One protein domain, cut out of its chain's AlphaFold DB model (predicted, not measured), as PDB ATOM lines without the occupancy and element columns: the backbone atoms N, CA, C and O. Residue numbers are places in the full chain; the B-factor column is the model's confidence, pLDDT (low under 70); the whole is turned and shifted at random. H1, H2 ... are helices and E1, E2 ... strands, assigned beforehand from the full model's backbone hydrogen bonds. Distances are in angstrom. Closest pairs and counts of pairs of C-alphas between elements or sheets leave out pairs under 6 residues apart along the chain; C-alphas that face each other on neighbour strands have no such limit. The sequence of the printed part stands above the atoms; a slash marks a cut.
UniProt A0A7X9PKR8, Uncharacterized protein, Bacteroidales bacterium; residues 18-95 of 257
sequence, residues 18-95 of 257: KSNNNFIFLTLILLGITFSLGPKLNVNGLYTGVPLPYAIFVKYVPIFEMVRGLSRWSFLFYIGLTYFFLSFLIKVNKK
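This is residues 18 to 95 of the 257 residues of an uncharacterized protein of Bacteroidales bacterium (UniProt A0A7X9PKR8). Two long helices, H1 and H4, pack together running opposite ways and spread as a V toward the two ends of the printed part; beyond the point of the V is a small, loose head made of the strand hairpin E1 and E2 and the short helices H2 and H3. Residues 88 to 95, of which 88 to 89 belong to H4, stick out past the helix pair. The printed part has 78 residues with four named helices and two named strands, in the order H1, E1, E2, H2, H3, H4; the two strands form one antiparallel sheet, and the class is mostly helix. The whole is loose and flat, with a radius of gyration of the C-alphas of 16.1 A and spans of 48 by 34 by 17 A.

Start with H1, residues 21 to 37, and look across to H4, residues 74 to 89. They touch, and their closest C-alphas are those of Gly 32 and Phe 77, 4.2 A apart. They run opposite ways at a steep tilt of 38 degrees. Past H1 you reach the hairpin of E1, residues 41 to 43, and E2, residues 46 to 49. These strands are antiparallel, with 145 degrees between their directions; look for N 41 and O 49 at 2.9 A and N 48 and O 41 at 3.0 A, both within hydrogen-bond range. Next come H2, residues 54 to 60, and H3, residues 62 to 66. These two only just touch, and only at the corner by their link, with 3 pairs of C-alphas within 8 A; the closest are those of Val 58 and Phe 64, 5.4 A apart. Among the pairs that are apart are H1 and H2, E1 and H4, and H3 and H4. In H1, H2 and H4 every O i to N i+4 pair is within hydrogen-bond range; in H3 it is 0 of 1, while 2 of 2 O i to N i+3 pairs are.

Find C-alpha 21 at (200.378, 129.856, 121.438); from there H1 runs 24.4 A to C-alpha 37. E1 and E2 measure 6.6 A and 9.3 A, H2 10.0 A and H3 7.5 A. Find C-alpha 74 at (213.065, 118.954, 111.811); H4 runs 21.8 A from it to C-alpha 89 at (191.853, 117.072, 116.458).

The C-alphas farthest apart are those of Tyr 60 and Lys 95, at 51.8 A. The printed part has no cut. No link is long: H3 to H4 is short, with 7 residues, and the others are tight. The mean pLDDT of the printed part is 79.6; look for values under 70 at residues 18 to 19, 43, 45 to 46, 62 and 64 to 71.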
ATOM      1  N   LYS A  18     198.587 138.132 126.388       52.31
ATOM      2  CA  LYS A  18     198.310 136.686 126.472       52.31
ATOM      3  C   LYS A  18     198.916 135.969 125.263       52.31
ATOM      4  O   LYS A  18     198.550 136.281 124.128       52.31
ATOM      5  N   SER A  19     199.869 135.070 125.518       58.00
ATOM      6  CA  SER A  19     200.654 134.428 124.467       58.00
ATOM      7  C   SER A  19     199.716 133.758 123.474       58.00
ATOM      8  O   SER A  19     198.929 132.875 123.815       58.00
ATOM      9  N   ASN A  20     199.770 134.197 122.220       76.00
ATOM     10  CA  ASN A  20     199.105 133.473 121.157       76.00
ATOM     11  C   ASN A  20     199.950 132.224 120.899       76.00
ATOM     12  O   ASN A  20     200.907 132.286 120.132       76.00
ATOM     13  N   ASN A  21     199.650 131.120 121.587       83.12
ATOM     14  CA  ASN A  21     200.378 129.856 121.438       83.12
ATOM     15  C   ASN A  21     200.491 129.464 119.954       83.12
ATOM     16  O   ASN A  21     201.569 129.073 119.514       83.12
ATOM     17  N   ASN A  22     199.451 129.732 119.154       85.75
ATOM     18  CA  ASN A  22     199.480 129.569 117.697       85.75
ATOM     19  C   ASN A  22     200.663 130.294 117.039       85.75
ATOM     20  O   ASN A  22     201.301 129.744 116.153       85.75
ATOM     21  N   PHE A  23     200.984 131.519 117.461       87.12
ATOM     22  CA  PHE A  23     202.097 132.278 116.892       87.12
ATOM     23  C   PHE A  23     203.455 131.651 117.234       87.12
ATOM     24  O   PHE A  23     204.327 131.574 116.370       87.12
ATOM     25  N   ILE A  24     203.631 131.166 118.468       89.81
ATOM     26  CA  ILE A  24     204.868 130.495 118.898       89.81
ATOM     27  C   ILE A  24     205.088 129.230 118.065       89.81
ATOM     28  O   ILE A  24     206.135 129.080 117.443       89.81
ATOM     29  N   PHE A  25     204.085 128.354 117.983       91.69
ATOM     30  CA  PHE A  25     204.205 127.103 117.231       91.69
ATOM     31  C   PHE A  25     204.279 127.323 115.713       91.69
ATOM     32  O   PHE A  25     204.993 126.590 115.033       91.69
ATOM     33  N   LEU A  26     203.639 128.368 115.174       90.31
ATOM     34  CA  LEU A  26     203.823 128.770 113.775       90.31
ATOM     35  C   LEU A  26     205.263 129.218 113.513       90.31
ATOM     36  O   LEU A  26     205.854 128.843 112.505       90.31
ATOM     37  N   THR A  27     205.850 129.977 114.440       91.19
ATOM     38  CA  THR A  27     207.257 130.379 114.351       91.19
ATOM     39  C   THR A  27     208.170 129.155 114.397       91.19
ATOM     40  O   THR A  27     209.101 129.074 113.605       91.19
ATOM     41  N   LEU A  28     207.879 128.164 115.249       91.50
ATOM     42  CA  LEU A  28     208.626 126.901 115.285       91.50
ATOM     43  C   LEU A  28     208.541 126.125 113.963       91.50
ATOM     44  O   LEU A  28     209.563 125.624 113.510       91.50
ATOM     45  N   ILE A  29     207.371 126.074 113.317       91.75
ATOM     46  CA  ILE A  29     207.213 125.464 111.984       91.75
ATOM     47  C   ILE A  29     208.058 126.197 110.955       91.75
ATOM     48  O   ILE A  29     208.818 125.560 110.232       91.75
ATOM     49  N   LEU A  30     207.946 127.524 110.895       89.75
ATOM     50  CA  LEU A  30     208.681 128.322 109.921       89.75
ATOM     51  C   LEU A  30     210.185 128.171 110.127       89.75
ATOM     52  O   LEU A  30     210.895 127.872 109.171       89.75
ATOM     53  N   LEU A  31     210.673 128.293 111.362       88.00
ATOM     54  CA  LEU A  31     212.083 128.075 111.676       88.00
ATOM     55  C   LEU A  31     212.498 126.639 111.360       88.00
ATOM     56  O   LEU A  31     213.506 126.451 110.698       88.00
ATOM     57  N   GLY A  32     211.718 125.636 111.759       86.56
ATOM     58  CA  GLY A  32     212.003 124.228 111.496       86.56
ATOM     59  C   GLY A  32     212.104 123.909 110.005       86.56
ATOM     60  O   GLY A  32     213.077 123.288 109.599       86.56
ATOM     61  N   ILE A  33     211.171 124.388 109.173       85.50
ATOM     62  CA  ILE A  33     211.230 124.242 107.706       85.50
ATOM     63  C   ILE A  33     212.461 124.955 107.164       85.50
ATOM     64  O   ILE A  33     213.251 124.352 106.441       85.50
ATOM     65  N   THR A  34     212.632 126.227 107.527       82.62
ATOM     66  CA  THR A  34     213.734 127.040 107.007       82.62
ATOM     67  C   THR A  34     215.062 126.387 107.359       82.62
ATOM     68  O   THR A  34     215.884 126.233 106.471       82.62
ATOM     69  N   PHE A  35     215.227 125.922 108.605       78.62
ATOM     70  CA  PHE A  35     216.438 125.267 109.095       78.62
ATOM     71  C   PHE A  35     216.619 123.813 108.610       78.62
ATOM     72  O   PHE A  35     217.752 123.325 108.560       78.62
ATOM     73  N   SER A  36     215.535 123.133 108.226       78.06
ATOM     74  CA  SER A  36     215.556 121.770 107.681       78.06
ATOM     75  C   SER A  36     215.787 121.718 106.169       78.06
ATOM     76  O   SER A  36     216.161 120.660 105.671       78.06
ATOM     77  N   LEU A  37     215.581 122.813 105.429       73.62
ATOM     78  CA  LEU A  37     215.939 122.896 104.004       73.62
ATOM     79  C   LEU A  37     217.455 122.937 103.796       73.62
ATOM     80  O   LEU A  37     217.964 122.448 102.792       73.62
ATOM     81  N   GLY A  38     218.178 123.469 104.777       70.75
ATOM     82  CA  GLY A  38     219.627 123.478 104.792       70.75
ATOM     83  C   GLY A  38     220.288 124.592 104.002       70.75
ATOM     84  O   GLY A  38     219.664 125.255 103.176       70.75
ATOM     85  N   PRO A  39     221.601 124.781 104.223       70.31
ATOM     86  CA  PRO A  39     222.372 125.771 103.499       70.31
ATOM     87  C   PRO A  39     222.695 125.324 102.072       70.31
ATOM     88  O   PRO A  39     223.279 126.097 101.339       70.31
ATOM     89  N   LYS A  40     222.377 124.099 101.640       73.19
ATOM     90  CA  LYS A  40     222.659 123.652 100.270       73.19
ATOM     91  C   LYS A  40     221.378 123.157  99.629       73.19
ATOM     92  O   LYS A  40     220.861 122.114 100.020       73.19
ATOM     93  N   LEU A  41     220.886 123.908  98.650       71.69
ATOM     94  CA  LEU A  41     219.748 123.497  97.846       71.69
ATOM     95  C   LEU A  41     220.261 122.634  96.685       71.69
ATOM     96  O   LEU A  41     221.119 123.066  95.912       71.69
ATOM     97  N   ASN A  42     219.735 121.415  96.580       70.56
ATOM     98  CA  ASN A  42     219.968 120.527  95.446       70.56
ATOM     99  C   ASN A  42     218.626 120.267  94.756       70.56
ATOM    100  O   ASN A  42     217.684 119.810  95.404       70.56
ATOM    101  N   VAL A  43     218.534 120.528  93.453       69.38
ATOM    102  CA  VAL A  43     217.344 120.234  92.637       69.38
ATOM    103  C   VAL A  43     217.741 119.172  91.624       69.38
ATOM    104  O   VAL A  43     218.663 119.381  90.842       69.38
ATOM    105  N   ASN A  44     217.084 118.010  91.665       71.81
ATOM    106  CA  ASN A  44     217.420 116.853  90.821       71.81
ATOM    107  C   ASN A  44     218.899 116.427  90.922       71.81
ATOM    108  O   ASN A  44     219.521 116.064  89.931       71.81
ATOM    109  N   GLY A  45     219.481 116.515  92.123       63.97
ATOM    110  CA  GLY A  45     220.883 116.157  92.369       63.97
ATOM    111  C   GLY A  45     221.912 117.195  91.907       63.97
ATOM    112  O   GLY A  45     223.089 117.044  92.218       63.97
ATOM    113  N   LEU A  46     221.491 118.272  91.236       60.81
ATOM    114  CA  LEU A  46     222.360 119.389  90.872       60.81
ATOM    115  C   LEU A  46     222.348 120.450  91.972       60.81
ATOM    116  O   LEU A  46     221.286 120.862  92.447       60.81
ATOM    117  N   TYR A  47     223.537 120.903  92.363       77.62
ATOM    118  CA  TYR A  47     223.708 121.981  93.330       77.62
ATOM    119  C   TYR A  47     223.266 123.315  92.722       77.62
ATOM    120  O   TYR A  47     223.852 123.774  91.743       77.62
ATOM    121  N   THR A  48     222.238 123.939  93.301       79.31
ATOM    122  CA  THR A  48     221.674 125.207  92.803       79.31
ATOM    123  C   THR A  48     222.079 126.419  93.638       79.31
ATOM    124  O   THR A  48     221.909 127.551  93.188       79.31
ATOM    125  N   GLY A  49     222.667 126.213  94.821       82.06
ATOM    126  CA  GLY A  49     223.254 127.274  95.639       82.06
ATOM    127  C   GLY A  49     222.856 127.222  97.112       82.06
ATOM    128  O   GLY A  49     222.239 126.266  97.588       82.06
ATOM    129  N   VAL A  50     223.226 128.280  97.837       79.19
ATOM    130  CA  VAL A  50     222.887 128.473  99.253       79.19
ATOM    131  C   VAL A  50     221.679 129.410  99.352       79.19
ATOM    132  O   VAL A  50     221.816 130.589  99.018       79.19
ATOM    133  N   PRO A  51     220.499 128.941  99.796       76.62
ATOM    134  CA  PRO A  51     219.324 129.796  99.906       76.62
ATOM    135  C   PRO A  51     219.492 130.828 101.029       76.62
ATOM    136  O   PRO A  51     220.204 130.615 102.014       76.62
ATOM    137  N   LEU A  52     218.808 131.965 100.917       75.19
ATOM    138  CA  LEU A  52     218.683 132.903 102.033       75.19
ATOM    139  C   LEU A  52     217.686 132.350 103.074       75.19
ATOM    140  O   LEU A  52     216.690 131.745 102.681       75.19
ATOM    141  N   PRO A  53     217.929 132.536 104.389       73.19
ATOM    142  CA  PRO A  53     218.951 133.405 104.982       73.19
ATOM    143  C   PRO A  53     220.322 132.742 105.211       73.19
ATOM    144  O   PRO A  53     221.243 133.412 105.677       73.19
ATOM    145  N   TYR A  54     220.505 131.458 104.884       72.44
ATOM    146  CA  TYR A  54     221.749 130.736 105.180       72.44
ATOM    147  C   TYR A  54     222.989 131.346 104.554       72.44
ATOM    148  O   TYR A  54     224.035 131.327 105.191       72.44
ATOM    149  N   ALA A  55     222.884 131.922 103.355       78.88
ATOM    150  CA  ALA A  55     224.030 132.548 102.696       78.88
ATOM    151  C   ALA A  55     224.665 133.656 103.556       78.88
ATOM    152  O   ALA A  55     225.878 133.841 103.525       78.88
ATOM    153  N   ILE A  56     223.864 134.349 104.376       81.19
ATOM    154  CA  ILE A  56     224.353 135.360 105.320       81.19
ATOM    155  C   ILE A  56     225.107 134.674 106.465       81.19
ATOM    156  O   ILE A  56     226.243 135.035 106.758       81.19
ATOM    157  N   PHE A  57     224.510 133.656 107.086       80.12
ATOM    158  CA  PHE A  57     225.118 132.960 108.224       80.12
ATOM    159  C   PHE A  57     226.384 132.192 107.845       80.12
ATOM    160  O   PHE A  57     227.376 132.291 108.554       80.12
ATOM    161  N   VAL A  58     226.380 131.499 106.707       76.75
ATOM    162  CA  VAL A  58     227.547 130.795 106.161       76.75
ATOM    163  C   VAL A  58     228.695 131.769 105.890       76.75
ATOM    164  O   VAL A  58     229.837 131.473 106.225       76.75
ATOM    165  N   LYS A  59     228.395 132.966 105.364       82.56
ATOM    166  CA  LYS A  59     229.410 133.986 105.073       82.56
ATOM    167  C   LYS A  59     230.094 134.539 106.328       82.56
ATOM    168  O   LYS A  59     231.288 134.811 106.282       82.56
ATOM    169  N   TYR A  60     229.353 134.751 107.415       84.62
ATOM    170  CA  TYR A  60     229.888 135.397 108.624       84.62
ATOM    171  C   TYR A  60     230.272 134.419 109.739       84.62
ATOM    172  O   TYR A  60     231.052 134.777 110.618       84.62
ATOM    173  N   VAL A  61     229.737 133.198 109.726       79.19
ATOM    174  CA  VAL A  61     229.929 132.205 110.785       79.19
ATOM    175  C   VAL A  61     230.211 130.828 110.151       79.19
ATOM    176  O   VAL A  61     229.282 130.052 109.917       79.19
ATOM    177  N   PRO A  62     231.493 130.475 109.922       67.50
ATOM    178  CA  PRO A  62     231.898 129.251 109.213       67.50
ATOM    179  C   PRO A  62     231.365 127.944 109.821       67.50
ATOM    180  O   PRO A  62     231.218 126.942 109.126       67.50
ATOM    181  N   ILE A  63     231.012 127.942 111.113       70.25
ATOM    182  CA  ILE A  63     230.438 126.765 111.785       70.25
ATOM    183  C   ILE A  63     229.099 126.326 111.173       70.25
ATOM    184  O   ILE A  63     228.734 125.156 111.271       70.25
ATOM    185  N   PHE A  64     228.373 127.230 110.502       66.88
ATOM    186  CA  PHE A  64     227.107 126.904 109.843       66.88
ATOM    187  C   PHE A  64     227.286 125.988 108.628       66.88
ATOM    188  O   PHE A  64     226.370 125.228 108.318       66.88
ATOM    189  N   GLU A  65     228.461 125.972 107.987       62.75
ATOM    190  CA  GLU A  65     228.770 124.991 106.935       62.75
ATOM    191  C   GLU A  65     228.899 123.567 107.488       62.75
ATOM    192  O   GLU A  65     228.652 122.590 106.779       62.75
ATOM    193  N   MET A  66     229.252 123.440 108.772       60.44
ATOM    194  CA  MET A  66     229.452 122.158 109.448       60.44
ATOM    195  C   MET A  66     228.155 121.556 109.997       60.44
ATOM    196  O   MET A  66     228.141 120.384 110.385       60.44
ATOM    197  N   VAL A  67     227.046 122.308 110.010       63.00
ATOM    198  CA  VAL A  67     225.720 121.813 110.414       63.00
ATOM    199  C   VAL A  67     225.168 120.905 109.304       63.00
ATOM    200  O   VAL A  67     224.280 121.260 108.539       63.00
ATOM    201  N   ARG A  68     225.741 119.702 109.196       55.56
ATOM    202  CA  ARG A  68     225.453 118.687 108.166       55.56
ATOM    203  C   ARG A  68     224.125 117.958 108.343       55.56
ATOM    204  O   ARG A  68     223.657 117.305 107.419       55.56
ATOM    205  N   GLY A  69     223.523 118.031 109.526       62.59
ATOM    206  CA  GLY A  69     222.279 117.332 109.830       62.59
ATOM    207  C   GLY A  69     221.073 118.236 109.639       62.59
ATOM    208  O   GLY A  69     220.594 118.802 110.613       62.59
ATOM    209  N   LEU A  70     220.574 118.358 108.411       60.91
ATOM    210  CA  LEU A  70     219.359 119.130 108.104       60.91
ATOM    211  C   LEU A  70     218.134 118.589 108.850       60.91
ATOM    212  O   LEU A  70     217.331 119.341 109.396       60.91
ATOM    213  N   SER A  71     218.086 117.266 109.006       63.88
ATOM    214  CA  SER A  71     217.112 116.565 109.840       63.88
ATOM    215  C   SER A  71     217.221 116.887 111.333       63.88
ATOM    216  O   SER A  71     216.307 116.578 112.083       63.88
ATOM    217  N   ARG A  72     218.298 117.524 111.812       72.38
ATOM    218  CA  ARG A  72     218.437 117.853 113.240       72.38
ATOM    219  C   ARG A  72     217.595 119.042 113.667       72.38
ATOM    220  O   ARG A  72     217.457 119.234 114.863       72.38
ATOM    221  N   TRP A  73     217.049 119.824 112.735       80.06
ATOM    222  CA  TRP A  73     216.122 120.923 113.033       80.06
ATOM    223  C   TRP A  73     214.667 120.574 112.724       80.06
ATOM    224  O   TRP A  73     213.763 121.318 113.110       80.06
ATOM    225  N   SER A  74     214.422 119.419 112.098       83.25
ATOM    226  CA  SER A  74     213.065 118.954 111.811       83.25
ATOM    227  C   SER A  74     212.254 118.733 113.089       83.25
ATOM    228  O   SER A  74     211.039 118.873 113.052       83.25
ATOM    229  N   PHE A  75     212.888 118.505 114.247       86.44
ATOM    230  CA  PHE A  75     212.171 118.422 115.524       86.44
ATOM    231  C   PHE A  75     211.387 119.703 115.857       86.44
ATOM    232  O   PHE A  75     210.287 119.602 116.389       86.44
ATOM    233  N   LEU A  76     211.890 120.900 115.508       89.44
ATOM    234  CA  LEU A  76     211.146 122.154 115.707       89.44
ATOM    235  C   LEU A  76     209.895 122.190 114.829       89.44
ATOM    236  O   LEU A  76     208.817 122.572 115.287       89.44
ATOM    237  N   PHE A  77     210.050 121.747 113.580       88.50
ATOM    238  CA  PHE A  77     208.946 121.604 112.644       88.50
ATOM    239  C   PHE A  77     207.905 120.615 113.173       88.50
ATOM    240  O   PHE A  77     206.732 120.973 113.262       88.50
ATOM    241  N   TYR A  78     208.330 119.422 113.600       89.50
ATOM    242  CA  TYR A  78     207.441 118.399 114.143       89.50
ATOM    243  C   TYR A  78     206.720 118.878 115.402       89.50
ATOM    244  O   TYR A  78     205.502 118.770 115.451       89.50
ATOM    245  N   ILE A  79     207.409 119.499 116.368       91.56
ATOM    246  CA  ILE A  79     206.778 120.047 117.584       91.56
ATOM    247  C   ILE A  79     205.686 121.063 117.228       91.56
ATOM    248  O   ILE A  79     204.579 121.021 117.773       91.56
ATOM    249  N   GLY A  80     205.985 121.979 116.306       92.00
ATOM    250  CA  GLY A  80     205.016 122.968 115.850       92.00
ATOM    251  C   GLY A  80     203.825 122.346 115.123       92.00
ATOM    252  O   GLY A  80     202.681 122.711 115.394       92.00
ATOM    253  N   LEU A  81     204.071 121.365 114.256       90.81
ATOM    254  CA  LEU A  81     203.029 120.667 113.509       90.81
ATOM    255  C   LEU A  81     202.140 119.829 114.440       90.81
ATOM    256  O   LEU A  81     200.918 119.905 114.333       90.81
ATOM    257  N   THR A  82     202.724 119.129 115.419       90.50
ATOM    258  CA  THR A  82     201.994 118.385 116.454       90.50
ATOM    259  C   THR A  82     201.032 119.291 117.221       90.50
ATOM    260  O   THR A  82     199.885 118.908 117.438       90.50
ATOM    261  N   TYR A  83     201.438 120.514 117.581       92.56
ATOM    262  CA  TYR A  83     200.545 121.460 118.258       92.56
ATOM    263  C   TYR A  83     199.300 121.801 117.427       92.56
ATOM    264  O   TYR A  83     198.176 121.748 117.941       92.56
ATOM    265  N   PHE A  84     199.475 122.154 116.149       90.25
ATOM    266  CA  PHE A  84     198.339 122.476 115.282       90.25
ATOM    267  C   PHE A  84     197.486 121.253 114.980       90.25
ATOM    268  O   PHE A  84     196.264 121.367 114.950       90.25
ATOM    269  N   PHE A  85     198.114 120.091 114.819       89.44
ATOM    270  CA  PHE A  85     197.419 118.830 114.614       89.44
ATOM    271  C   PHE A  85     196.529 118.478 115.810       89.44
ATOM    272  O   PHE A  85     195.339 118.251 115.630       89.44
ATOM    273  N   LEU A  86     197.042 118.552 117.042       87.69
ATOM    274  CA  LEU A  86     196.241 118.348 118.255       87.69
ATOM    275  C   LEU A  86     195.138 119.406 118.401       87.69
ATOM    276  O   LEU A  86     193.992 119.081 118.703       87.69
ATOM    277  N   SER A  87     195.457 120.674 118.129       88.94
ATOM    278  CA  SER A  87     194.474 121.769 118.158       88.94
ATOM    279  C   SER A  87     193.354 121.586 117.129       88.94
ATOM    280  O   SER A  87     192.231 122.044 117.351       88.94
ATOM    281  N   PHE A  88     193.655 120.942 116.001       88.06
ATOM    282  CA  PHE A  88     192.693 120.546 114.979       88.06
ATOM    283  C   PHE A  88     191.874 119.330 115.428       88.06
ATOM    284  O   PHE A  88     190.648 119.383 115.345       88.06
ATOM    285  N   LEU A  89     192.516 118.290 115.977       84.62
ATOM    286  CA  LEU A  89     191.853 117.072 116.458       84.62
ATOM    287  C   LEU A  89     190.774 117.358 117.513       84.62
ATOM    288  O   LEU A  89     189.691 116.790 117.446       84.62
ATOM    289  N   ILE A  90     191.012 118.310 118.419       86.00
ATOM    290  CA  ILE A  90     190.029 118.713 119.445       86.00
ATOM    291  C   ILE A  90     188.760 119.340 118.829       86.00
ATOM    292  O   ILE A  90     187.699 119.339 119.450       86.00
ATOM    293  N   LYS A  91     188.854 119.912 117.622       90.25
ATOM    294  CA  LYS A  91     187.756 120.643 116.965       90.25
ATOM    295  C   LYS A  91     186.977 119.811 115.950       90.25
ATOM    296  O   LYS A  91     185.912 120.248 115.513       90.25
ATOM    297  N   VAL A  92     187.507 118.669 115.525       92.31
ATOM    298  CA  VAL A  92     186.843 117.804 114.544       92.31
ATOM    299  C   VAL A  92     185.892 116.827 115.222       92.31
ATOM    300  O   VAL A  92     185.877 116.659 116.438       92.31
ATOM    301  N   ASN A  93     185.047 116.180 114.423       93.56
ATOM    302  CA  ASN A  93     184.185 115.129 114.940       93.56
ATOM    303  C   ASN A  93     185.002 113.868 115.299       93.56
ATOM    304  O   ASN A  93     186.074 113.613 114.744       93.56
ATOM    305  N   LYS A  94     184.430 113.023 116.164       91.38
ATOM    306  CA  LYS A  94     185.062 111.774 116.626       91.38
ATOM    307  C   LYS A  94     185.446 110.805 115.498       91.38
ATOM    308  O   LYS A  94     186.371 110.021 115.660       91.38
ATOM    309  N   LYS A  95     184.742 110.829 114.357       91.00
ATOM    310  CA  LYS A  95     185.046 109.946 113.213       91.00
ATOM    311  C   LYS A  95     186.349 110.355 112.521       91.00
ATOM    312  O   LYS A  95     187.160 109.496 112.195       91.00
TER     313      LYS A  95